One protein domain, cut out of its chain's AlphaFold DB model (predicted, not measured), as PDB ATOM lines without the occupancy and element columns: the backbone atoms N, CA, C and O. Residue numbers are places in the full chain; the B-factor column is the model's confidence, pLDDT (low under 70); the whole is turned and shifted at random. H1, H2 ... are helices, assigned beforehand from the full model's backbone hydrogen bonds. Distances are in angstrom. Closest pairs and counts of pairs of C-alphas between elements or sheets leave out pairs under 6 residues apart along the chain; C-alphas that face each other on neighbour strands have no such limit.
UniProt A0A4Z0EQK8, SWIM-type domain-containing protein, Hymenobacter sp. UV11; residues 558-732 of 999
ATOM      1  N   THR A 558     146.083  29.099  63.145       86.38
ATOM      2  CA  THR A 558     144.827  29.821  63.409       86.38
ATOM      3  C   THR A 558     143.769  28.895  64.001       86.38
ATOM      4  O   THR A 558     143.175  29.214  65.029       86.38
ATOM      5  N   GLY A 559     143.569  27.716  63.403       89.75
ATOM      6  CA  GLY A 559     142.617  26.731  63.913       89.75
ATOM      7  C   GLY A 559     143.020  26.187  65.285       89.75
ATOM      8  O   GLY A 559     142.172  26.038  66.158       89.75
ATOM      9  N   HIS A 560     144.317  25.986  65.538       89.44
ATOM     10  CA  HIS A 560     144.838  25.645  66.863       89.44
ATOM     11  C   HIS A 560     144.457  26.710  67.901       89.44
ATOM     12  O   HIS A 560     143.961  26.376  68.981       89.44
ATOM     13  N   ALA A 561     144.684  27.992  67.593       81.81
ATOM     14  CA  ALA A 561     144.360  29.095  68.494       81.81
ATOM     15  C   ALA A 561     142.852  29.166  68.783       81.81
ATOM     16  O   ALA A 561     142.462  29.258  69.950       81.81
ATOM     17  N   LEU A 562     142.019  29.032  67.745       87.44
ATOM     18  CA  LEU A 562     140.561  29.022  67.865       87.44
ATOM     19  C   LEU A 562     140.055  27.806  68.648       87.44
ATOM     20  O   LEU A 562     139.272  27.974  69.578       87.44
ATOM     21  N   LEU A 563     140.545  26.595  68.368       91.38
ATOM     22  CA  LEU A 563     140.176  25.388  69.113       91.38
ATOM     23  C   LEU A 563     140.493  25.540  70.605       91.38
ATOM     24  O   LEU A 563     139.661  25.255  71.468       91.38
ATOM     25  N   ARG A 564     141.674  26.067  70.927       88.19
ATOM     26  CA  ARG A 564     142.054  26.376  72.309       88.19
ATOM     27  C   ARG A 564     141.148  27.446  72.933       88.19
ATOM     28  O   ARG A 564     140.809  27.348  74.116       88.19
ATOM     29  N   GLN A 565     140.721  28.451  72.168       82.12
ATOM     30  CA  GLN A 565     139.746  29.449  72.618       82.12
ATOM     31  C   GLN A 565     138.383  28.807  72.924       82.12
ATOM     32  O   GLN A 565     137.804  29.103  73.970       82.12
ATOM     33  N   LEU A 566     137.903  27.886  72.080       88.25
ATOM     34  CA  LEU A 566     136.660  27.142  72.320       88.25
ATOM     35  C   LEU A 566     136.740  26.284  73.597       88.25
ATOM     36  O   LEU A 566     135.781  26.216  74.363       88.25
ATOM     37  N   LEU A 567     137.894  25.663  73.862       85.50
ATOM     38  CA  LEU A 567     138.107  24.807  75.039       85.50
ATOM     39  C   LEU A 567     138.229  25.605  76.347       85.50
ATOM     40  O   LEU A 567     137.723  25.181  77.393       85.50
ATOM     41  N   SER A 568     138.887  26.765  76.291       78.00
ATOM     42  CA  SER A 568     139.150  27.615  77.462       78.00
ATOM     43  C   SER A 568     137.945  28.452  77.900       78.00
ATOM     44  O   SER A 568     137.851  28.794  79.079       78.00
ATOM     45  N   ARG A 569     137.002  28.763  76.997       79.00
ATOM     46  CA  ARG A 569     135.831  29.600  77.306       79.00
ATOM     47  C   ARG A 569     134.524  28.799  77.330       79.00
ATOM     48  O   ARG A 569     134.033  28.411  76.273       79.00
ATOM     49  N   PRO A 570     133.888  28.617  78.507       78.75
ATOM     50  CA  PRO A 570     132.671  27.814  78.620       78.75
ATOM     51  C   PRO A 570     131.521  28.231  77.691       78.75
ATOM     52  O   PRO A 570     130.838  27.358  77.168       78.75
ATOM     53  N   HIS A 571     131.336  29.534  77.444       79.88
ATOM     54  CA  HIS A 571     130.258  30.036  76.583       79.88
ATOM     55  C   HIS A 571     130.464  29.734  75.091       79.88
ATOM     56  O   HIS A 571     129.481  29.708  74.364       79.88
ATOM     57  N   TYR A 572     131.692  29.452  74.628       83.06
ATOM     58  CA  TYR A 572     131.979  29.072  73.234       83.06
ATOM     59  C   TYR A 572     131.868  27.572  72.952       83.06
ATOM     60  O   TYR A 572     131.820  27.159  71.792       83.06
ATOM     61  N   ARG A 573     131.774  26.743  73.994       83.06
ATOM     62  CA  ARG A 573     131.625  25.287  73.866       83.06
ATOM     63  C   ARG A 573     130.457  24.826  72.984       83.06
ATOM     64  O   ARG A 573     130.632  23.785  72.358       83.06
ATOM     65  N   PRO A 574     129.325  25.552  72.847       85.25
ATOM     66  CA  PRO A 574     128.277  25.154  71.910       85.25
ATOM     67  C   PRO A 574     128.740  25.059  70.445       85.25
ATOM     68  O   PRO A 574     128.113  24.349  69.667       85.25
ATOM     69  N   LEU A 575     129.837  25.728  70.060       87.88
ATOM     70  CA  LEU A 575     130.417  25.636  68.711       87.88
ATOM     71  C   LEU A 575     131.401  24.470  68.550       87.88
ATOM     72  O   LEU A 575     131.720  24.094  67.423       87.88
ATOM     73  N   LEU A 576     131.896  23.903  69.654       88.69
ATOM     74  CA  LEU A 576     132.987  22.932  69.637       88.69
ATOM     75  C   LEU A 576     132.595  21.647  68.904       88.69
ATOM     76  O   LEU A 576     133.360  21.176  68.072       88.69
ATOM     77  N   SER A 577     131.388  21.127  69.140       84.38
ATOM     78  CA  SER A 577     130.902  19.909  68.480       84.38
ATOM     79  C   SER A 577     130.877  20.043  66.960       84.38
ATOM     80  O   SER A 577     131.362  19.163  66.256       84.38
ATOM     81  N   HIS A 578     130.353  21.164  66.457       85.00
ATOM     82  CA  HIS A 578     130.300  21.428  65.022       85.00
ATOM     83  C   HIS A 578     131.701  21.630  64.447       85.00
ATOM     84  O   HIS A 578     132.033  21.058  63.416       85.00
ATOM     85  N   TYR A 579     132.557  22.382  65.138       91.31
ATOM     86  CA  TYR A 579     133.913  22.624  64.663       91.31
ATOM     87  C   TYR A 579     134.753  21.338  64.594       91.31
ATOM     88  O   TYR A 579     135.484  21.150  63.629       91.31
ATOM     89  N   LEU A 580     134.602  20.414  65.552       91.56
ATOM     90  CA  LEU A 580     135.240  19.090  65.501       91.56
ATOM     91  C   LEU A 580     134.784  18.272  64.279       91.56
ATOM     92  O   LEU A 580     135.622  17.689  63.595       91.56
ATOM     93  N   GLN A 581     133.490  18.307  63.939       87.56
ATOM     94  CA  GLN A 581     132.988  17.685  62.704       87.56
ATOM     95  C   GLN A 581     133.603  18.325  61.457       87.56
ATOM     96  O   GLN A 581     133.997  17.621  60.532       87.56
ATOM     97  N   GLN A 582     133.706  19.656  61.424       90.44
ATOM     98  CA  GLN A 582     134.299  20.356  60.286       90.44
ATOM     99  C   GLN A 582     135.803  20.059  60.148       90.44
ATOM    100  O   GLN A 582     136.285  19.899  59.031       90.44
ATOM    101  N   ILE A 583     136.537  19.917  61.260       93.75
ATOM    102  CA  ILE A 583     137.935  19.456  61.262       93.75
ATOM    103  C   ILE A 583     138.048  18.114  60.518       93.75
ATOM    104  O   ILE A 583     138.842  18.013  59.582       93.75
ATOM    105  N   ALA A 584     137.202  17.134  60.859       89.88
ATOM    106  CA  ALA A 584     137.174  15.833  60.188       89.88
ATOM    107  C   ALA A 584     136.791  15.937  58.699       89.88
ATOM    108  O   ALA A 584     137.458  15.356  57.843       89.88
ATOM    109  N   GLN A 585     135.749  16.711  58.368       90.88
ATOM    110  CA  GLN A 585     135.278  16.905  56.986       90.88
ATOM    111  C   GLN A 585     136.349  17.522  56.076       90.88
ATOM    112  O   GLN A 585     136.425  17.187  54.896       90.88
ATOM    113  N   HIS A 586     137.196  18.392  56.629       93.12
ATOM    114  CA  HIS A 586     138.319  19.011  55.927       93.12
ATOM    115  C   HIS A 586     139.617  18.184  55.989       93.12
ATOM    116  O   HIS A 586     140.669  18.689  55.595       93.12
ATOM    117  N   GLN A 587     139.563  16.931  56.463       93.00
ATOM    118  CA  GLN A 587     140.719  16.027  56.584       93.00
ATOM    119  C   GLN A 587     141.875  16.650  57.384       93.00
ATOM    120  O   GLN A 587     143.056  16.502  57.054       93.00
ATOM    121  N   ARG A 588     141.521  17.417  58.419       94.56
ATOM    122  CA  ARG A 588     142.454  17.959  59.405       94.56
ATOM    123  C   ARG A 588     142.337  17.141  60.682       94.56
ATOM    124  O   ARG A 588     141.275  16.607  60.989       94.56
ATOM    125  N   ILE A 589     143.405  17.119  61.472       94.75
ATOM    126  CA  ILE A 589     143.401  16.457  62.781       94.75
ATOM    127  C   ILE A 589     143.793  17.398  63.919       94.75
ATOM    128  O   ILE A 589     144.513  18.387  63.740       94.75
ATOM    129  N   ILE A 590     143.299  17.084  65.114       95.50
ATOM    130  CA  ILE A 590     143.520  17.862  66.332       95.50
ATOM    131  C   ILE A 590     145.021  17.869  66.675       95.50
ATOM    132  O   ILE A 590     145.636  16.808  66.786       95.50
ATOM    133  N   PRO A 591     145.633  19.046  66.910       94.12
ATOM    134  CA  PRO A 591     147.036  19.121  67.292       94.12
ATOM    135  C   PRO A 591     147.312  18.378  68.610       94.12
ATOM    136  O   PRO A 591     146.547  18.541  69.566       94.12
ATOM    137  N   PRO A 592     148.450  17.666  68.743       92.88
ATOM    138  CA  PRO A 592     148.749  16.855  69.929       92.88
ATOM    139  C   PRO A 592     148.686  17.617  71.259       92.88
ATOM    140  O   PRO A 592     148.339  17.061  72.298       92.88
ATOM    141  N   ALA A 593     148.998  18.914  71.228       89.75
ATOM    142  CA  ALA A 593     148.964  19.784  72.396       89.75
ATOM    143  C   ALA A 593     147.552  20.044  72.957       89.75
ATOM    144  O   ALA A 593     147.478  20.516  74.086       89.75
ATOM    145  N   LEU A 594     146.487  19.759  72.195       92.94
ATOM    146  CA  LEU A 594     145.083  19.989  72.569       92.94
ATOM    147  C   LEU A 594     144.273  18.690  72.727       92.94
ATOM    148  O   LEU A 594     143.108  18.745  73.121       92.94
ATOM    149  N   LEU A 595     144.859  17.519  72.437       94.56
ATOM    150  CA  LEU A 595     144.163  16.227  72.522       94.56
ATOM    151  C   LEU A 595     143.606  15.961  73.925       94.56
ATOM    152  O   LEU A 595     142.454  15.564  74.070       94.56
ATOM    153  N   VAL A 596     144.410  16.214  74.960       94.62
ATOM    154  CA  VAL A 596     144.019  15.965  76.357       94.62
ATOM    155  C   VAL A 596     142.838  16.847  76.754       94.62
ATOM    156  O   VAL A 596     141.914  16.359  77.399       94.62
ATOM    157  N   GLU A 597     142.830  18.123  76.363       91.31
ATOM    158  CA  GLU A 597     141.724  19.052  76.606       91.31
ATOM    159  C   GLU A 597     140.436  18.598  75.923       91.31
ATOM    160  O   GLU A 597     139.385  18.597  76.564       91.31
ATOM    161  N   VAL A 598     140.516  18.215  74.644       92.50
ATOM    162  CA  VAL A 598     139.350  17.773  73.867       92.50
ATOM    163  C   VAL A 598     138.770  16.489  74.455       92.50
ATOM    164  O   VAL A 598     137.582  16.448  74.776       92.50
ATOM    165  N   LEU A 599     139.603  15.467  74.671       92.25
ATOM    166  CA  LEU A 599     139.167  14.178  75.219       92.25
ATOM    167  C   LEU A 599     138.607  14.324  76.639       92.25
ATOM    168  O   LEU A 599     137.557  13.771  76.955       92.25
ATOM    169  N   SER A 600     139.257  15.128  77.488       90.44
ATOM    170  CA  SER A 600     138.779  15.376  78.856       90.44
ATOM    171  C   SER A 600     137.455  16.133  78.898       90.44
ATOM    172  O   SER A 600     136.713  15.980  79.862       90.44
ATOM    173  N   TRP A 601     137.160  16.965  77.897       86.75
ATOM    174  CA  TRP A 601     135.875  17.657  77.805       86.75
ATOM    175  C   TRP A 601     134.750  16.733  77.320       86.75
ATOM    176  O   TRP A 601     133.616  16.849  77.786       86.75
ATOM    177  N   LEU A 602     135.064  15.822  76.399       86.56
ATOM    178  CA  LEU A 602     134.097  14.920  75.776       86.56
ATOM    179  C   LEU A 602     133.754  13.682  76.615       86.56
ATOM    180  O   LEU A 602     132.715  13.079  76.371       86.56
ATOM    181  N   LYS A 603     134.576  13.321  77.608       82.62
ATOM    182  CA  LYS A 603     134.431  12.063  78.363       82.62
ATOM    183  C   LYS A 603     133.060  11.816  78.994       82.62
ATOM    184  O   LYS A 603     132.626  10.674  79.071       82.62
ATOM    185  N   ASP A 604     132.368  12.876  79.403       76.75
ATOM    186  CA  ASP A 604     131.066  12.780  80.070       76.75
ATOM    187  C   ASP A 604     129.885  12.889  79.078       76.75
ATOM    188  O   ASP A 604     128.742  13.106  79.484       76.75
ATOM    189  N   GLN A 605     130.138  12.802  77.765       76.19
ATOM    190  CA  GLN A 605     129.153  13.085  76.719       76.19
ATOM    191  C   GLN A 605     128.869  11.843  75.866       76.19
ATOM    192  O   GLN A 605     129.682  11.419  75.050       76.19
ATOM    193  N   THR A 606     127.656  11.303  75.987       59.44
ATOM    194  CA  THR A 606     127.222  10.078  75.285       59.44
ATOM    195  C   THR A 606     127.161  10.207  73.757       59.44
ATOM    196  O   THR A 606     127.126   9.206  73.055       59.44
ATOM    197  N   TRP A 607     127.173  11.432  73.220       67.94
ATOM    198  CA  TRP A 607     127.177  11.729  71.780       67.94
ATOM    199  C   TRP A 607     128.566  12.063  71.220       67.94
ATOM    200  O   TRP A 607     128.678  12.448  70.059       67.94
ATOM    201  N   ALA A 608     129.623  11.973  72.032       71.88
ATOM    202  CA  ALA A 608     130.947  12.468  71.667       71.88
ATOM    203  C   ALA A 608     131.644  11.675  70.556       71.88
ATOM    204  O   ALA A 608     132.356  12.269  69.747       71.88
ATOM    205  N   ALA A 609     131.473  10.349  70.534       69.25
ATOM    206  CA  ALA A 609     132.281   9.452  69.707       69.25
ATOM    207  C   ALA A 609     132.257   9.803  68.202       69.25
ATOM    208  O   ALA A 609     133.338   9.979  67.633       69.25
ATOM    209  N   PRO A 610     131.089  10.037  67.562       71.62
ATOM    210  CA  PRO A 610     131.032  10.351  66.130       71.62
ATOM    211  C   PRO A 610     131.686  11.685  65.744       71.62
ATOM    212  O   PRO A 610     131.935  11.936  64.572       71.62
ATOM    213  N   LEU A 611     131.945  12.581  66.702       73.75
ATOM    214  CA  LEU A 611     132.538  13.893  66.418       73.75
ATOM    215  C   LEU A 611     134.056  13.864  66.300       73.75
ATOM    216  O   LEU A 611     134.652  14.808  65.785       73.75
ATOM    217  N   LEU A 612     134.676  12.825  66.855       80.12
ATOM    218  CA  LEU A 612     136.123  12.640  66.842       80.12
ATOM    219  C   LEU A 612     136.579  11.751  65.690       80.12
ATOM    220  O   LEU A 612     137.770  11.738  65.366       80.12
ATOM    221  N   GLU A 613     135.650  11.029  65.067       78.81
ATOM    222  CA  GLU A 613     135.925  10.210  63.898       78.81
ATOM    223  C   GLU A 613     136.513  11.085  62.782       78.81
ATOM    224  O   GLU A 613     135.985  12.141  62.443       78.81
ATOM    225  N   GLY A 614     137.687  10.707  62.277       81.62
ATOM    226  CA  GLY A 614     138.452  11.498  61.307       81.62
ATOM    227  C   GLY A 614     139.251  12.672  61.893       81.62
ATOM    228  O   GLY A 614     140.356  12.910  61.424       81.62
ATOM    229  N   ALA A 615     138.780  13.358  62.942       90.62
ATOM    230  CA  ALA A 615     139.479  14.511  63.538       90.62
ATOM    231  C   ALA A 615     140.569  14.132  64.559       90.62
ATOM    232  O   ALA A 615     141.445  14.943  64.870       90.62
ATOM    233  N   LEU A 616     140.512  12.930  65.134       90.31
ATOM    234  CA  LEU A 616     141.374  12.541  66.254       90.31
ATOM    235  C   LEU A 616     142.817  12.182  65.842       90.31
ATOM    236  O   LEU A 616     143.743  12.370  66.634       90.31
ATOM    237  N   GLY A 617     143.009  11.691  64.614       90.12
ATOM    238  CA  GLY A 617     144.302  11.210  64.111       90.12
ATOM    239  C   GLY A 617     144.796   9.922  64.782       90.12
ATOM    240  O   GLY A 617     144.204   9.417  65.742       90.12
ATOM    241  N   ALA A 618     145.913   9.386  64.286       89.94
ATOM    242  CA  ALA A 618     146.491   8.139  64.790       89.94
ATOM    243  C   ALA A 618     146.970   8.291  66.240       89.94
ATOM    244  O   ALA A 618     146.763   7.410  67.079       89.94
ATOM    245  N   ARG A 619     147.560   9.446  66.572       91.69
ATOM    246  CA  ARG A 619     148.045   9.734  67.923       91.69
ATOM    247  C   ARG A 619     146.925   9.902  68.933       91.69
ATOM    248  O   ARG A 619     147.084   9.476  70.073       91.69
ATOM    249  N   GLY A 620     145.814  10.525  68.551       91.94
ATOM    250  CA  GLY A 620     144.680  10.677  69.453       91.94
ATOM    251  C   GLY A 620     143.982   9.343  69.727       91.94
ATOM    252  O   GLY A 620     143.652   9.080  70.881       91.94
ATOM    253  N   GLN A 621     143.854   8.464  68.723       88.62
ATOM    254  CA  GLN A 621     143.353   7.095  68.920       88.62
ATOM    255  C   GLN A 621     144.271   6.287  69.846       88.62
ATOM    256  O   GLN A 621     143.810   5.687  70.816       88.62
ATOM    257  N   TRP A 622     145.581   6.330  69.590       90.44
ATOM    258  CA  TRP A 622     146.593   5.682  70.427       90.44
ATOM    259  C   TRP A 622     146.583   6.199  71.875       90.44
ATOM    260  O   TRP A 622     146.731   5.427  72.824       90.44
ATOM    261  N   LEU A 623     146.389   7.505  72.069       91.88
ATOM    262  CA  LEU A 623     146.295   8.116  73.393       91.88
ATOM    263  C   LEU A 623     145.006   7.696  74.117       91.88
ATOM    264  O   LEU A 623     145.048   7.370  75.303       91.88
ATOM    265  N   ALA A 624     143.872   7.689  73.410       88.44
ATOM    266  CA  ALA A 624     142.574   7.297  73.952       88.44
ATOM    267  C   ALA A 624     142.567   5.832  74.419       88.44
ATOM    268  O   ALA A 624     142.068   5.548  75.504       88.44
ATOM    269  N   ALA A 625     143.214   4.927  73.677       83.81
ATOM    270  CA  ALA A 625     143.331   3.508  74.029       83.81
ATOM    271  C   ALA A 625     144.093   3.246  75.345       83.81
ATOM    272  O   ALA A 625     143.946   2.190  75.957       83.81
ATOM    273  N   GLN A 626     144.879   4.211  75.825       85.94
ATOM    274  CA  GLN A 626     145.650   4.072  77.064       85.94
ATOM    275  C   GLN A 626     144.928   4.617  78.303       85.94
ATOM    276  O   GLN A 626     145.337   4.309  79.422       85.94
ATOM    277  N   ASN A 627     143.865   5.412  78.137       85.62
ATOM    278  CA  ASN A 627     143.129   6.019  79.245       85.62
ATOM    279  C   ASN A 627     141.671   5.528  79.269       85.62
ATOM    280  O   ASN A 627     140.917   5.898  78.370       85.62
ATOM    281  N   PRO A 628     141.235   4.776  80.300       78.44
ATOM    282  CA  PRO A 628     139.854   4.301  80.410       78.44
ATOM    283  C   PRO A 628     138.789   5.396  80.240       78.44
ATOM    284  O   PRO A 628     137.768   5.151  79.606       78.44
ATOM    285  N   ASP A 629     139.048   6.611  80.736       81.56
ATOM    286  CA  ASP A 629     138.123   7.751  80.632       81.56
ATOM    287  C   ASP A 629     137.886   8.209  79.178       81.56
ATOM    288  O   ASP A 629     136.952   8.961  78.910       81.56
ATOM    289  N   TRP A 630     138.740   7.813  78.230       86.62
ATOM    290  CA  TRP A 630     138.706   8.272  76.836       86.62
ATOM    291  C   TRP A 630     138.318   7.184  75.841       86.62
ATOM    292  O   TRP A 630     138.375   7.402  74.635       86.62
ATOM    293  N   PHE A 631     137.882   6.025  76.328       76.94
ATOM    294  CA  PHE A 631     137.579   4.869  75.485       76.94
ATOM    295  C   PHE A 631     136.465   5.114  74.472       76.94
ATOM    296  O   PHE A 631     136.513   4.558  73.378       76.94
ATOM    297  N   PHE A 632     135.530   6.018  74.774       76.69
ATOM    298  CA  PHE A 632     134.504   6.459  73.825       76.69
ATOM    299  C   PHE A 632     135.096   6.991  72.501       76.69
ATOM    300  O   PHE A 632     134.420   6.974  71.479       76.69
ATOM    301  N   ALA A 633     136.343   7.476  72.508       80.44
ATOM    302  CA  ALA A 633     137.022   8.040  71.344       80.44
ATOM    303  C   ALA A 633     137.827   7.003  70.536       80.44
ATOM    304  O   ALA A 633     138.361   7.336  69.477       80.44
ATOM    305  N   VAL A 634     137.960   5.767  71.031       76.69
ATOM    306  CA  VAL A 634     138.755   4.722  70.376       76.69
ATOM    307  C   VAL A 634     137.965   4.133  69.216       76.69
ATOM    308  O   VAL A 634     136.849   3.635  69.389       76.69
ATOM    309  N   ASP A 635     138.544   4.163  68.016       70.38
ATOM    310  CA  ASP A 635     137.962   3.461  66.879       70.38
ATOM    311  C   ASP A 635     138.100   1.929  67.057       70.38
ATOM    312  O   ASP A 635     139.144   1.474  67.494       70.38
ATOM    313  N   THR A 636     137.083   1.117  66.737       60.38
ATOM    314  CA  THR A 636     137.122  -0.357  66.857       60.38
ATOM    315  C   THR A 636     138.029  -0.960  65.808       60.38
ATOM    316  O   THR A 636     138.583  -2.029  66.027       60.38
ATOM    317  N   ALA A 637     138.192  -0.269  64.679       53.69
ATOM    318  CA  ALA A 637     139.158  -0.631  63.656       53.69
ATOM    319  C   ALA A 637     140.583  -0.148  63.984       53.69
ATOM    320  O   ALA A 637     141.516  -0.467  63.245       53.69
ATOM    321  N   ALA A 638     140.786   0.625  65.061       60.12
ATOM    322  CA  ALA A 638     142.120   1.078  65.431       60.12
ATOM    323  C   ALA A 638     142.990  -0.112  65.846       60.12
ATOM    324  O   ALA A 638     142.556  -1.009  66.561       60.12
ATOM    325  N   GLN A 639     144.269  -0.065  65.478       57.38
ATOM    326  CA  GLN A 639     145.250  -1.109  65.796       57.38
ATOM    327  C   GLN A 639     145.397  -1.397  67.307       57.38
ATOM    328  O   GLN A 639     145.896  -2.452  67.683       57.38
ATOM    329  N   HIS A 640     144.961  -0.469  68.165       60.22
ATOM    330  CA  HIS A 640     145.014  -0.560  69.628       60.22
ATOM    331  C   HIS A 640     143.614  -0.592  70.270       60.22
ATOM    332  O   HIS A 640     143.464  -0.229  71.436       60.22
ATOM    333  N   ALA A 641     142.577  -0.946  69.505       61.38
ATOM    334  CA  ALA A 641     141.226  -1.090  70.027       61.38
ATOM    335  C   ALA A 641     141.120  -2.287  70.990       61.38
ATOM    336  O   ALA A 641     141.803  -3.291  70.775       61.38
ATOM    337  N   PRO A 642     140.247  -2.219  72.013       61.50
ATOM    338  CA  PRO A 642     139.907  -3.382  72.825       61.50
ATOM    339  C   PRO A 642     139.381  -4.531  71.955       61.50
ATOM    340  O   PRO A 642     138.610  -4.324  71.016       61.50
ATOM    341  N   THR A 643     139.796  -5.742  72.292       68.81
ATOM    342  CA  THR A 643     139.468  -6.999  71.617       68.81
ATOM    343  C   THR A 643     138.471  -7.824  72.435       68.81
ATOM    344  O   THR A 643     138.205  -7.542  73.601       68.81
ATOM    345  N   GLU A 644     137.937  -8.900  71.854       69.44
ATOM    346  CA  GLU A 644     137.082  -9.854  72.581       69.44
ATOM    347  C   GLU A 644     137.804 -10.502  73.779       69.44
ATOM    348  O   GLU A 644     137.174 -10.822  74.783       69.44
ATOM    349  N   ALA A 645     139.136 -10.627  73.739       69.50
ATOM    350  CA  ALA A 645     139.906 -11.095  74.891       69.50
ATOM    351  C   ALA A 645     139.784 -10.135  76.089       69.50
ATOM    352  O   ALA A 645     139.700 -10.585  77.234       69.50
ATOM    353  N   ASP A 646     139.697  -8.830  75.821       67.12
ATOM    354  CA  ASP A 646     139.571  -7.798  76.846       67.12
ATOM    355  C   ASP A 646     138.183  -7.822  77.507       67.12
ATOM    356  O   ASP A 646     138.082  -7.567  78.705       67.12
ATOM    357  N   TRP A 647     137.120  -8.237  76.796       77.00
ATOM    358  CA  TRP A 647     135.753  -8.367  77.341       77.00
ATOM    359  C   TRP A 647     135.685  -9.229  78.609       77.00
ATOM    360  O   TRP A 647     134.903  -8.936  79.515       77.00
ATOM    361  N   HIS A 648     136.506 -10.277  78.693       70.81
ATOM    362  CA  HIS A 648     136.515 -11.187  79.837       70.81
ATOM    363  C   HIS A 648     137.361 -10.689  81.017       70.81
ATOM    364  O   HIS A 648     137.161 -11.148  82.141       70.81
ATOM    365  N   THR A 649     138.290  -9.758  80.786       68.38
ATOM    366  CA  THR A 649     139.242  -9.274  81.801       68.38
ATOM    367  C   THR A 649     139.001  -7.830  82.231       68.38
ATOM    368  O   THR A 649     139.494  -7.415  83.282       68.38
ATOM    369  N   ASP A 650     138.256  -7.057  81.443       67.12
ATOM    370  CA  ASP A 650     138.052  -5.637  81.678       67.12
ATOM    371  C   ASP A 650     136.978  -5.339  82.746       67.12
ATOM    372  O   ASP A 650     135.954  -6.024  82.842       67.12
ATOM    373  N   PRO A 651     137.145  -4.248  83.520       68.25
ATOM    374  CA  PRO A 651     136.110  -3.733  84.413       68.25
ATOM    375  C   PRO A 651     134.790  -3.401  83.691       68.25
ATOM    376  O   PRO A 651     134.782  -2.999  82.528       68.25
ATOM    377  N   HIS A 652     133.665  -3.466  84.416       68.44
ATOM    378  CA  HIS A 652     132.313  -3.265  83.863       68.44
ATOM    379  C   HIS A 652     132.129  -2.029  82.951       68.44
ATOM    380  O   HIS A 652     131.526  -2.196  81.891       68.44
ATOM    381  N   PRO A 653     132.656  -0.824  83.265       64.88
ATOM    382  CA  PRO A 653     132.489   0.340  82.386       64.88
ATOM    383  C   PRO A 653     133.138   0.166  81.006       64.88
ATOM    384  O   PRO A 653     132.608   0.644  80.007       64.88
ATOM    385  N   ARG A 654     134.267  -0.554  80.934       68.88
ATOM    386  CA  ARG A 654     134.946  -0.850  79.664       68.88
ATOM    387  C   ARG A 654     134.155  -1.853  78.830       68.88
ATOM    388  O   ARG A 654     133.973  -1.640  77.636       68.88
ATOM    389  N   ARG A 655     133.615  -2.890  79.479       78.44
ATOM    390  CA  ARG A 655     132.718  -3.868  78.848       78.44
ATOM    391  C   ARG A 655     131.473  -3.196  78.264       78.44
ATOM    392  O   ARG A 655     131.134  -3.446  77.113       78.44
ATOM    393  N   GLN A 656     130.835  -2.301  79.018       74.50
ATOM    394  CA  GLN A 656     129.661  -1.565  78.543       74.50
ATOM    395  C   GLN A 656     129.971  -0.735  77.287       74.50
ATOM    396  O   GLN A 656     129.272  -0.878  76.291       74.50
ATOM    397  N   LEU A 657     131.040   0.068  77.291       69.69
ATOM    398  CA  LEU A 657     131.415   0.892  76.131       69.69
ATOM    399  C   LEU A 657     131.757   0.049  74.892       69.69
ATOM    400  O   LEU A 657     131.377   0.405  73.776       69.69
ATOM    401  N   PHE A 658     132.443  -1.084  75.081       75.69
ATOM    402  CA  PHE A 658     132.704  -2.032  73.998       75.69
ATOM    403  C   PHE A 658     131.397  -2.560  73.391       75.69
ATOM    404  O   PHE A 658     131.227  -2.551  72.171       75.69
ATOM    405  N   LEU A 659     130.443  -2.944  74.244       79.25
ATOM    406  CA  LEU A 659     129.133  -3.424  73.819       79.25
ATOM    407  C   LEU A 659     128.326  -2.343  73.085       79.25
ATOM    408  O   LEU A 659     127.774  -2.629  72.029       79.25
ATOM    409  N   GLU A 660     128.284  -1.108  73.595       77.06
ATOM    410  CA  GLU A 660     127.593   0.021  72.949       77.06
ATOM    411  C   GLU A 660     128.082   0.236  71.515       77.06
ATOM    412  O   GLU A 660     127.293   0.475  70.601       77.06
ATOM    413  N   LYS A 661     129.388   0.092  71.295       72.38
ATOM    414  CA  LYS A 661     129.973   0.245  69.970       72.38
ATOM    415  C   LYS A 661     129.722  -0.950  69.057       72.38
ATOM    416  O   LYS A 661     129.442  -0.775  67.867       72.38
ATOM    417  N   LEU A 662     129.788  -2.160  69.605       77.69
ATOM    418  CA  LEU A 662     129.477  -3.375  68.864       77.69
ATOM    419  C   LEU A 662     128.006  -3.393  68.431       77.69
ATOM    420  O   LEU A 662     127.706  -3.757  67.305       77.69
ATOM    421  N   LEU A 663     127.094  -2.896  69.267       79.12
ATOM    422  CA  LEU A 663     125.675  -2.758  68.933       79.12
ATOM    423  C   LEU A 663     125.434  -1.883  67.690       79.12
ATOM    424  O   LEU A 663     124.524  -2.169  66.914       79.12
ATOM    425  N   LEU A 664     126.263  -0.862  67.461       73.38
ATOM    426  CA  LEU A 664     126.168   0.012  66.285       73.38
ATOM    427  C   LEU A 664     126.782  -0.591  65.011       73.38
ATOM    428  O   LEU A 664     126.452  -0.144  63.915       73.38
ATOM    429  N   THR A 665     127.681  -1.569  65.143       72.25
ATOM    430  CA  THR A 665     128.526  -2.062  64.040       72.25
ATOM    431  C   THR A 665     128.246  -3.520  63.666       72.25
ATOM    432  O   THR A 665     128.166  -3.836  62.481       72.25
ATOM    433  N   ASP A 666     128.042  -4.393  64.653       77.88
ATOM    434  CA  ASP A 666     127.696  -5.813  64.522       77.88
ATOM    435  C   ASP A 666     126.753  -6.255  65.673       77.88
ATOM    436  O   ASP A 666     127.176  -6.863  66.667       77.88
ATOM    437  N   PRO A 667     125.443  -5.958  65.571       81.25
ATOM    438  CA  PRO A 667     124.480  -6.269  66.627       81.25
ATOM    439  C   PRO A 667     124.288  -7.777  66.853       81.25
ATOM    440  O   PRO A 667     123.914  -8.179  67.956       81.25
ATOM    441  N   ALA A 668     124.555  -8.621  65.851       82.31
ATOM    442  CA  ALA A 668     124.472 -10.075  65.995       82.31
ATOM    443  C   ALA A 668     125.596 -10.601  66.901       82.31
ATOM    444  O   ALA A 668     125.368 -11.452  67.763       82.31
ATOM    445  N   HIS A 669     126.806 -10.056  66.763       84.25
ATOM    446  CA  HIS A 669     127.898 -10.362  67.680       84.25
ATOM    447  C   HIS A 669     127.601  -9.865  69.102       84.25
ATOM    448  O   HIS A 669     127.744 -10.635  70.054       84.25
ATOM    449  N   ALA A 670     127.091  -8.641  69.260       86.06
ATOM    450  CA  ALA A 670     126.676  -8.130  70.567       86.06
ATOM    451  C   ALA A 670     125.639  -9.040  71.259       86.06
ATOM    452  O   ALA A 670     125.754  -9.308  72.457       86.06
ATOM    453  N   ALA A 671     124.667  -9.574  70.507       87.19
ATOM    454  CA  ALA A 671     123.672 -10.510  71.033       87.19
ATOM    455  C   ALA A 671     124.304 -11.798  71.593       87.19
ATOM    456  O   ALA A 671     123.885 -12.258  72.659       87.19
ATOM    457  N   ARG A 672     125.327 -12.350  70.918       88.06
ATOM    458  CA  ARG A 672     126.070 -13.540  71.380       88.06
ATOM    459  C   ARG A 672     126.854 -13.264  72.665       88.06
ATOM    460  O   ARG A 672     126.714 -14.015  73.623       88.06
ATOM    461  N   LEU A 673     127.591 -12.152  72.732       88.75
ATOM    462  CA  LEU A 673     128.343 -11.782  73.941       88.75
ATOM    463  C   LEU A 673     127.429 -11.567  75.152       88.75
ATOM    464  O   LEU A 673     127.756 -11.975  76.269       88.75
ATOM    465  N   LEU A 674     126.265 -10.948  74.937       90.25
ATOM    466  CA  LEU A 674     125.254 -10.790  75.980       90.25
ATOM    467  C   LEU A 674     124.657 -12.134  76.416       90.25
ATOM    468  O   LEU A 674     124.435 -12.320  77.613       90.25
ATOM    469  N   ALA A 675     124.421 -13.062  75.481       89.62
ATOM    470  CA  ALA A 675     123.919 -14.405  75.784       89.62
ATOM    471  C   ALA A 675     124.859 -15.166  76.726       89.62
ATOM    472  O   ALA A 675     124.397 -15.774  77.692       89.62
ATOM    473  N   ASP A 676     126.164 -15.072  76.475       87.69
ATOM    474  CA  ASP A 676     127.182 -15.779  77.251       87.69
ATOM    475  C   ASP A 676     127.430 -15.127  78.619       87.69
ATOM    476  O   ASP A 676     127.608 -15.821  79.628       87.69
ATOM    477  N   ALA A 677     127.427 -13.792  78.675       89.38
ATOM    478  CA  ALA A 677     127.775 -13.052  79.883       89.38
ATOM    479  C   ALA A 677     126.618 -12.926  80.878       89.38
ATOM    480  O   ALA A 677     126.795 -13.234  82.056       89.38
ATOM    481  N   LEU A 678     125.431 -12.485  80.437       91.19
ATOM    482  CA  LEU A 678     124.336 -12.106  81.342       91.19
ATOM    483  C   LEU A 678     123.979 -13.186  82.383       91.19
ATOM    484  O   LEU A 678     123.791 -12.809  83.540       91.19
ATOM    485  N   PRO A 679     123.930 -14.499  82.067       89.25
ATOM    486  CA  PRO A 679     123.609 -15.534  83.056       89.25
ATOM    487  C   PRO A 679     124.594 -15.635  84.232       89.25
ATOM    488  O   PRO A 679     124.220 -16.143  85.288       89.25
ATOM    489  N   GLN A 680     125.835 -15.178  84.051       88.38
ATOM    490  CA  GLN A 680     126.924 -15.292  85.028       88.38
ATOM    491  C   GLN A 680     127.095 -14.022  85.877       88.38
ATOM    492  O   GLN A 680     127.783 -14.039  86.896       88.38
ATOM    493  N   GLU A 681     126.464 -12.921  85.473       90.56
ATOM    494  CA  GLU A 681     126.622 -11.610  86.097       90.56
ATOM    495  C   GLU A 681     125.660 -11.375  87.269       90.56
ATOM    496  O   GLU A 681     124.526 -11.860  87.305       90.56
ATOM    497  N   ALA A 682     126.081 -10.531  88.214       92.12
ATOM    498  CA  ALA A 682     125.186 -10.009  89.240       92.12
ATOM    499  C   ALA A 682     124.111  -9.089  88.626       92.12
ATOM    500  O   ALA A 682     124.343  -8.422  87.617       92.12
ATOM    501  N   ALA A 683     122.948  -8.978  89.278       93.31
ATOM    502  CA  ALA A 683     121.801  -8.222  88.756       93.31
ATOM    503  C   ALA A 683     122.122  -6.754  88.405       93.31
ATOM    504  O   ALA A 683     121.628  -6.249  87.402       93.31
ATOM    505  N   ALA A 684     122.971  -6.080  89.191       90.31
ATOM    506  CA  ALA A 684     123.387  -4.704  88.902       90.31
ATOM    507  C   ALA A 684     124.156  -4.599  87.572       90.31
ATOM    508  O   ALA A 684     123.903  -3.694  86.781       90.31
ATOM    509  N   THR A 685     125.041  -5.558  87.298       88.69
ATOM    510  CA  THR A 685     125.793  -5.630  86.041       88.69
ATOM    511  C   THR A 685     124.896  -6.029  84.872       88.69
ATOM    512  O   THR A 685     125.033  -5.468  83.791       88.69
ATOM    513  N   GLN A 686     123.938  -6.941  85.079       92.50
ATOM    514  CA  GLN A 686     122.948  -7.285  84.052       92.50
ATOM    515  C   GLN A 686     122.166  -6.049  83.593       92.50
ATOM    516  O   GLN A 686     122.015  -5.841  82.394       92.50
ATOM    517  N   VAL A 687     121.703  -5.214  84.533       91.38
ATOM    518  CA  VAL A 687     121.011  -3.956  84.208       91.38
ATOM    519  C   VAL A 687     121.931  -3.023  83.419       91.38
ATOM    520  O   VAL A 687     121.537  -2.590  82.344       91.38
ATOM    521  N   ALA A 688     123.167  -2.801  83.878       85.31
ATOM    522  CA  ALA A 688     124.116  -1.918  83.193       85.31
ATOM    523  C   ALA A 688     124.449  -2.373  81.757       85.31
ATOM    524  O   ALA A 688     124.527  -1.554  80.845       85.31
ATOM    525  N   LEU A 689     124.608  -3.682  81.526       88.62
ATOM    526  CA  LEU A 689     124.845  -4.225  80.184       88.62
ATOM    527  C   LEU A 689     123.594  -4.150  79.292       88.62
ATOM    528  O   LEU A 689     123.716  -3.934  78.091       88.62
ATOM    529  N   LEU A 690     122.394  -4.313  79.855       90.81
ATOM    530  CA  LEU A 690     121.131  -4.178  79.115       90.81
ATOM    531  C   LEU A 690     120.758  -2.714  78.838       90.81
ATOM    532  O   LEU A 690     120.045  -2.448  77.868       90.81
ATOM    533  N   ASP A 691     121.236  -1.769  79.648       87.12
ATOM    534  CA  ASP A 691     121.121  -0.329  79.387       87.12
ATOM    535  C   ASP A 691     121.929   0.083  78.148       87.12
ATOM    536  O   ASP A 691     121.526   1.004  77.444       87.12
ATOM    537  N   ALA A 692     122.997  -0.646  77.791       82.50
ATOM    538  CA  ALA A 692     123.748  -0.392  76.556       82.50
ATOM    539  C   ALA A 692     122.874  -0.484  75.290       82.50
ATOM    540  O   ALA A 692     123.188   0.144  74.287       82.50
ATOM    541  N   LEU A 693     121.751  -1.214  75.323       84.75
ATOM    542  CA  LEU A 693     120.803  -1.284  74.203       84.75
ATOM    543  C   LEU A 693     120.096   0.057  73.930       84.75
ATOM    544  O   LEU A 693     119.593   0.254  72.823       84.75
ATOM    545  N   ASP A 694     120.091   0.998  74.888       78.06
ATOM    546  CA  ASP A 694     119.564   2.357  74.690       78.06
ATOM    547  C   ASP A 694     120.412   3.177  73.692       78.06
ATOM    548  O   ASP A 694     119.939   4.205  73.203       78.06
ATOM    549  N   THR A 695     121.628   2.736  73.335       70.00
ATOM    550  CA  THR A 695     122.480   3.427  72.346       70.00
ATOM    551  C   THR A 695     122.106   3.137  70.896       70.00
ATOM    552  O   THR A 695     122.518   3.875  69.997       70.00
ATOM    553  N   LEU A 696     121.303   2.101  70.644       70.25
ATOM    554  CA  LEU A 696     120.883   1.757  69.293       70.25
ATOM    555  C   LEU A 696     120.004   2.867  68.697       70.25
ATOM    556  O   LEU A 696     119.063   3.324  69.357       70.25
ATOM    557  N   PRO A 697     120.226   3.268  67.428       63.34
ATOM    558  CA  PRO A 697     119.337   4.159  66.703       63.34
ATOM    559  C   PRO A 697     118.055   3.398  66.369       63.34
ATOM    560  O   PRO A 697     117.888   2.886  65.276       63.34
ATOM    561  N   LEU A 698     117.192   3.281  67.369       58.28
ATOM    562  CA  LEU A 698     115.738   3.307  67.416       58.28
ATOM    563  C   LEU A 698     114.879   2.957  66.156       58.28
ATOM    564  O   LEU A 698     113.793   2.426  66.339       58.28
ATOM    565  N   ALA A 699     115.297   3.167  64.908       58.47
ATOM    566  CA  ALA A 699     114.465   3.022  63.710       58.47
ATOM    567  C   ALA A 699     114.066   1.580  63.295       58.47
ATOM    568  O   ALA A 699     112.967   1.440  62.761       58.47
ATOM    569  N   PRO A 700     114.847   0.503  63.529       68.25
ATOM    570  CA  PRO A 700     114.344  -0.864  63.367       68.25
ATOM    571  C   PRO A 700     114.063  -1.572  64.711       68.25
ATOM    572  O   PRO A 700     114.642  -1.218  65.746       68.25
ATOM    573  N   PRO A 701     113.173  -2.587  64.730       76.38
ATOM    574  CA  PRO A 701     113.096  -3.532  65.844       76.38
ATOM    575  C   PRO A 701     114.454  -4.207  66.074       76.38
ATOM    576  O   PRO A 701     115.251  -4.352  65.144       76.38
ATOM    577  N   LEU A 702     114.713  -4.638  67.312       84.88
ATOM    578  CA  LEU A 702     115.914  -5.417  67.611       84.88
ATOM    579  C   LEU A 702     115.917  -6.703  66.763       84.88
ATOM    580  O   LEU A 702     114.849  -7.310  66.610       84.88
ATOM    581  N   PRO A 703     117.076  -7.146  66.240       85.81
ATOM    582  CA  PRO A 703     117.174  -8.415  65.524       85.81
ATOM    583  C   PRO A 703     116.589  -9.580  66.333       85.81
ATOM    584  O   PRO A 703     116.699  -9.607  67.563       85.81
ATOM    585  N   ALA A 704     116.003 -10.563  65.645       88.06
ATOM    586  CA  ALA A 704     115.388 -11.733  66.281       88.06
ATOM    587  C   ALA A 704     116.369 -12.511  67.187       88.06
ATOM    588  O   ALA A 704     115.953 -13.094  68.189       88.06
ATOM    589  N   ASP A 705     117.673 -12.436  66.896       86.44
ATOM    590  CA  ASP A 705     118.767 -13.049  67.663       86.44
ATOM    591  C   ASP A 705     118.839 -12.587  69.130       86.44
ATOM    592  O   ASP A 705     119.422 -13.274  69.966       86.44
ATOM    593  N   PHE A 706     118.213 -11.459  69.485       90.25
ATOM    594  CA  PHE A 706     118.128 -11.003  70.877       90.25
ATOM    595  C   PHE A 706     117.061 -11.745  71.697       90.25
ATOM    596  O   PHE A 706     117.133 -11.753  72.929       90.25
ATOM    597  N   ALA A 707     116.063 -12.378  71.066       91.81
ATOM    598  CA  ALA A 707     114.980 -13.047  71.793       91.81
ATOM    599  C   ALA A 707     115.465 -14.221  72.672       91.81
ATOM    600  O   ALA A 707     115.050 -14.264  73.836       91.81
ATOM    601  N   PRO A 708     116.339 -15.139  72.200       90.31
ATOM    602  CA  PRO A 708     116.877 -16.224  73.026       90.31
ATOM    603  C   PRO A 708     117.657 -15.730  74.249       90.31
ATOM    604  O   PRO A 708     117.590 -16.360  75.302       90.31
ATOM    605  N   THR A 709     118.341 -14.589  74.131       89.88
ATOM    606  CA  THR A 709     119.107 -13.960  75.218       89.88
ATOM    607  C   THR A 709     118.202 -13.285  76.249       89.88
ATOM    608  O   THR A 709     118.390 -13.448  77.454       89.88
ATOM    609  N   LEU A 710     117.196 -12.531  75.796       92.81
ATOM    610  CA  LEU A 710     116.342 -11.725  76.672       92.81
ATOM    611  C   LEU A 710     115.223 -12.540  77.334       92.81
ATOM    612  O   LEU A 710     114.931 -12.346  78.512       92.81
ATOM    613  N   ALA A 711     114.581 -13.470  76.621       93.69
ATOM    614  CA  ALA A 711     113.408 -14.180  77.139       93.69
ATOM    615  C   ALA A 711     113.639 -14.924  78.478       93.69
ATOM    616  O   ALA A 711     112.755 -14.842  79.338       93.69
ATOM    617  N   PRO A 712     114.786 -15.594  78.723       92.88
ATOM    618  CA  PRO A 712     115.071 -16.232  80.011       92.88
ATOM    619  C   PRO A 712     115.150 -15.248  81.187       92.88
ATOM    620  O   PRO A 712     114.766 -15.590  82.306       92.88
ATOM    621  N   LEU A 713     115.591 -14.006  80.950       93.38
ATOM    622  CA  LEU A 713     115.783 -12.995  81.999       93.38
ATOM    623  C   LEU A 713     114.467 -12.453  82.573       93.38
ATOM    624  O   LEU A 713     114.455 -11.912  83.680       93.38
ATOM    625  N   LEU A 714     113.332 -12.695  81.907       92.81
ATOM    626  CA  LEU A 714     111.997 -12.459  82.472       92.81
ATOM    627  C   LEU A 714     111.724 -13.287  83.744       92.81
ATOM    628  O   LEU A 714     110.870 -12.920  84.551       92.81
ATOM    629  N   ALA A 715     112.455 -14.386  83.956       91.38
ATOM    630  CA  ALA A 715     112.377 -15.192  85.174       91.38
ATOM    631  C   ALA A 715     113.317 -14.703  86.299       91.38
ATOM    632  O   ALA A 715     113.382 -15.332  87.358       91.38
ATOM    633  N   SER A 716     114.046 -13.597  86.100       92.94
ATOM    634  CA  SER A 716     114.970 -13.050  87.099       92.94
ATOM    635  C   SER A 716     114.260 -12.681  88.404       92.94
ATOM    636  O   SER A 716     113.121 -12.203  88.414       92.94
ATOM    637  N   ARG A 717     114.958 -12.849  89.534       91.75
ATOM    638  CA  ARG A 717     114.472 -12.413  90.853       91.75
ATOM    639  C   ARG A 717     114.501 -10.888  91.003       91.75
ATOM    640  O   ARG A 717     113.658 -10.348  91.718       91.75
ATOM    641  N   SER A 718     115.415 -10.194  90.316       94.06
ATOM    642  CA  SER A 718     115.482  -8.726  90.334       94.06
ATOM    643  C   SER A 718     114.337  -8.123  89.524       94.06
ATOM    644  O   SER A 718     114.088  -8.510  88.381       94.06
ATOM    645  N   LYS A 719     113.648  -7.156  90.133       93.00
ATOM    646  CA  LYS A 719     112.590  -6.370  89.490       93.00
ATOM    647  C   LYS A 719     113.144  -5.578  88.308       93.00
ATOM    648  O   LYS A 719     112.559  -5.595  87.230       93.00
ATOM    649  N   GLU A 720     114.280  -4.924  88.513       94.06
ATOM    650  CA  GLU A 720     114.941  -4.053  87.545       94.06
ATOM    651  C   GLU A 720     115.320  -4.843  86.288       94.06
ATOM    652  O   GLU A 720     114.976  -4.427  85.183       94.06
ATOM    653  N   VAL A 721     115.904  -6.038  86.460       94.56
ATOM    654  CA  VAL A 721     116.253  -6.942  85.349       94.56
ATOM    655  C   VAL A 721     115.012  -7.364  84.558       94.56
ATOM    656  O   VAL A 721     115.033  -7.326  83.329       94.56
ATOM    657  N   ARG A 722     113.903  -7.725  85.220       94.38
ATOM    658  CA  ARG A 722     112.662  -8.097  84.511       94.38
ATOM    659  C   ARG A 722     112.080  -6.929  83.718       94.38
ATOM    660  O   ARG A 722     111.674  -7.123  82.575       94.38
ATOM    661  N   GLN A 723     112.039  -5.732  84.302       93.38
ATOM    662  CA  GLN A 723     111.451  -4.553  83.662       93.38
ATOM    663  C   GLN A 723     112.251  -4.106  82.434       93.38
ATOM    664  O   GLN A 723     111.663  -3.899  81.370       93.38
ATOM    665  N   ILE A 724     113.583  -4.018  82.543       93.44
ATOM    666  CA  ILE A 724     114.433  -3.656  81.401       93.44
ATOM    667  C   ILE A 724     114.392  -4.731  80.306       93.44
ATOM    668  O   ILE A 724     114.308  -4.408  79.121       93.44
ATOM    669  N   THR A 725     114.343  -6.010  80.693       94.94
ATOM    670  CA  THR A 725     114.205  -7.133  79.757       94.94
ATOM    671  C   THR A 725     112.874  -7.082  79.015       94.94
ATOM    672  O   THR A 725     112.859  -7.211  77.797       94.94
ATOM    673  N   ALA A 726     111.751  -6.883  79.713       95.25
ATOM    674  CA  ALA A 726     110.431  -6.812  79.085       95.25
ATOM    675  C   ALA A 726     110.334  -5.644  78.095       95.25
ATOM    676  O   ALA A 726     109.803  -5.814  76.997       95.25
ATOM    677  N   ARG A 727     110.911  -4.488  78.457       93.00
ATOM    678  CA  ARG A 727     111.035  -3.312  77.585       93.00
ATOM    679  C   ARG A 727     111.746  -3.663  76.276       93.00
ATOM    680  O   ARG A 727     111.209  -3.391  75.206       93.00
ATOM    681  N   TRP A 728     112.917  -4.295  76.350       92.19
ATOM    682  CA  TRP A 728     113.698  -4.644  75.161       92.19
ATOM    683  C   TRP A 728     113.109  -5.805  74.371       92.19
ATOM    684  O   TRP A 728     113.030  -5.734  73.148       92.19
ATOM    685  N   LEU A 729     112.607  -6.836  75.048       94.06
ATOM    686  CA  LEU A 729     111.972  -7.977  74.401       94.06
ATOM    687  C   LEU A 729     110.722  -7.557  73.622       94.06
ATOM    688  O   LEU A 729     110.453  -8.130  72.571       94.06
ATOM    689  N   ALA A 730     109.976  -6.549  74.087       93.88
ATOM    690  CA  ALA A 730     108.845  -5.987  73.348       93.88
ATOM    691  C   ALA A 730     109.253  -5.371  71.996       93.88
ATOM    692  O   ALA A 730     108.417  -5.289  71.103       93.88
ATOM    693  N   ARG A 731     110.522  -4.976  71.832       90.44
ATOM    694  CA  ARG A 731     111.068  -4.399  70.596       90.44
ATOM    695  C   ARG A 731     111.730  -5.405  69.662       90.44
ATOM    696  O   ARG A 731     112.119  -5.022  68.561       90.44
ATOM    697  N   VAL A 732     111.915  -6.651  70.089       91.69
ATOM    698  CA  VAL A 732     112.525  -7.685  69.246       91.69
ATOM    699  C   VAL A 732     111.587  -8.035  68.093       91.69
ATOM    700  O   VAL A 732     110.378  -8.180  68.294       91.69
TER     701      VAL A 732
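AT A GLANCE: This is residues 558 to 732 of the 999 residues of the protein "SWIM-type domain-containing protein" of Hymenobacter sp. UV11 (UniProt A0A4Z0EQK8). Two helical lobes sit end to end along the longest axis: a first lobe of six helices, H1 to H6, often steeply tilted to each other, and a second lobe built on an up-and-down bundle of H8 to H12, with short H7 at its rim. In the bundle H8, H10 and H12 make one row and H9 and H11 a second row running the other way; the lobes' helices meet through H6 and H8. The printed part has 175 residues with twelve named helices, H1 to H12 in order, and no named strand; the class is all helix. It is elongated, 59 by 31 by 24 A, yet only just compact, close to loose, with a radius of gyration of the C-alphas of 18.4 A.

IN THESE COORDINATES: Find C-alpha 558 at (144.827, 29.821, 63.409), where H1 begins and runs to residue 568. H2, residues 570 to 585, spans 24.4 A with a kink of 38 degrees near residue 577. Next come H3, 592 to 602, H4, 609 to 612, H5, 617 to 624, H6, 628 to 633, and H7, 644 to 649. Find C-alpha 652 at (132.313, -3.265, 83.863) for H8, 652 to 665, 20.2 A; then H9, 667 to 680, 20.6 A, H10, 683 to 695, 20.1 A, and H11, 704 to 715, 19.4 A. H12, 719 to 729, ends at C-alpha 729, (111.972, -7.977, 74.401).

HOW THE PARTS SIT: Look first at the hairpin of H1 and H2: they touch at C-alphas 566 and 572, their closest, 5.1 A apart, H2 with residues 572 to 576 alone. H2 touches H4, closest C-alphas 581 and 611, 5.3 A, with residues 577 to 584 alone. H3 touches H5, closest C-alphas 595 and 620, 6.4 A, at a steep tilt of 55 degrees. H6 touches H8, closest C-alphas 632 and 657, 6.8 A, H8 with residues 654 to 657 alone. H7 and H8, a hairpin, only just touch, with 3 pairs of C-alphas within 8 A, the closest 647 and 655, 5.6 A. H9 touches H11, closest C-alphas 675 and 709, 4.9 A. Every O i to N i+4 pair is within hydrogen-bond range in H1, H5 and H12; H4 is too short for one, and the counts are H2 7 of 12, H3 5 of 7, H8 9 of 10, H9 8 of 10, H10 5 of 9, H11 2 of 8 beside 6 of 9 O i to N i+3 pairs, and H6 and H7 0 of 2 each beside 2 of 3.

THE WHOLE: The C-alphas farthest apart, of Thr 558 and Ala 715, are 59.6 A apart. The printed part has no cut and no long link. Confidence is under 70 in 25 residues, among them 636 to 646.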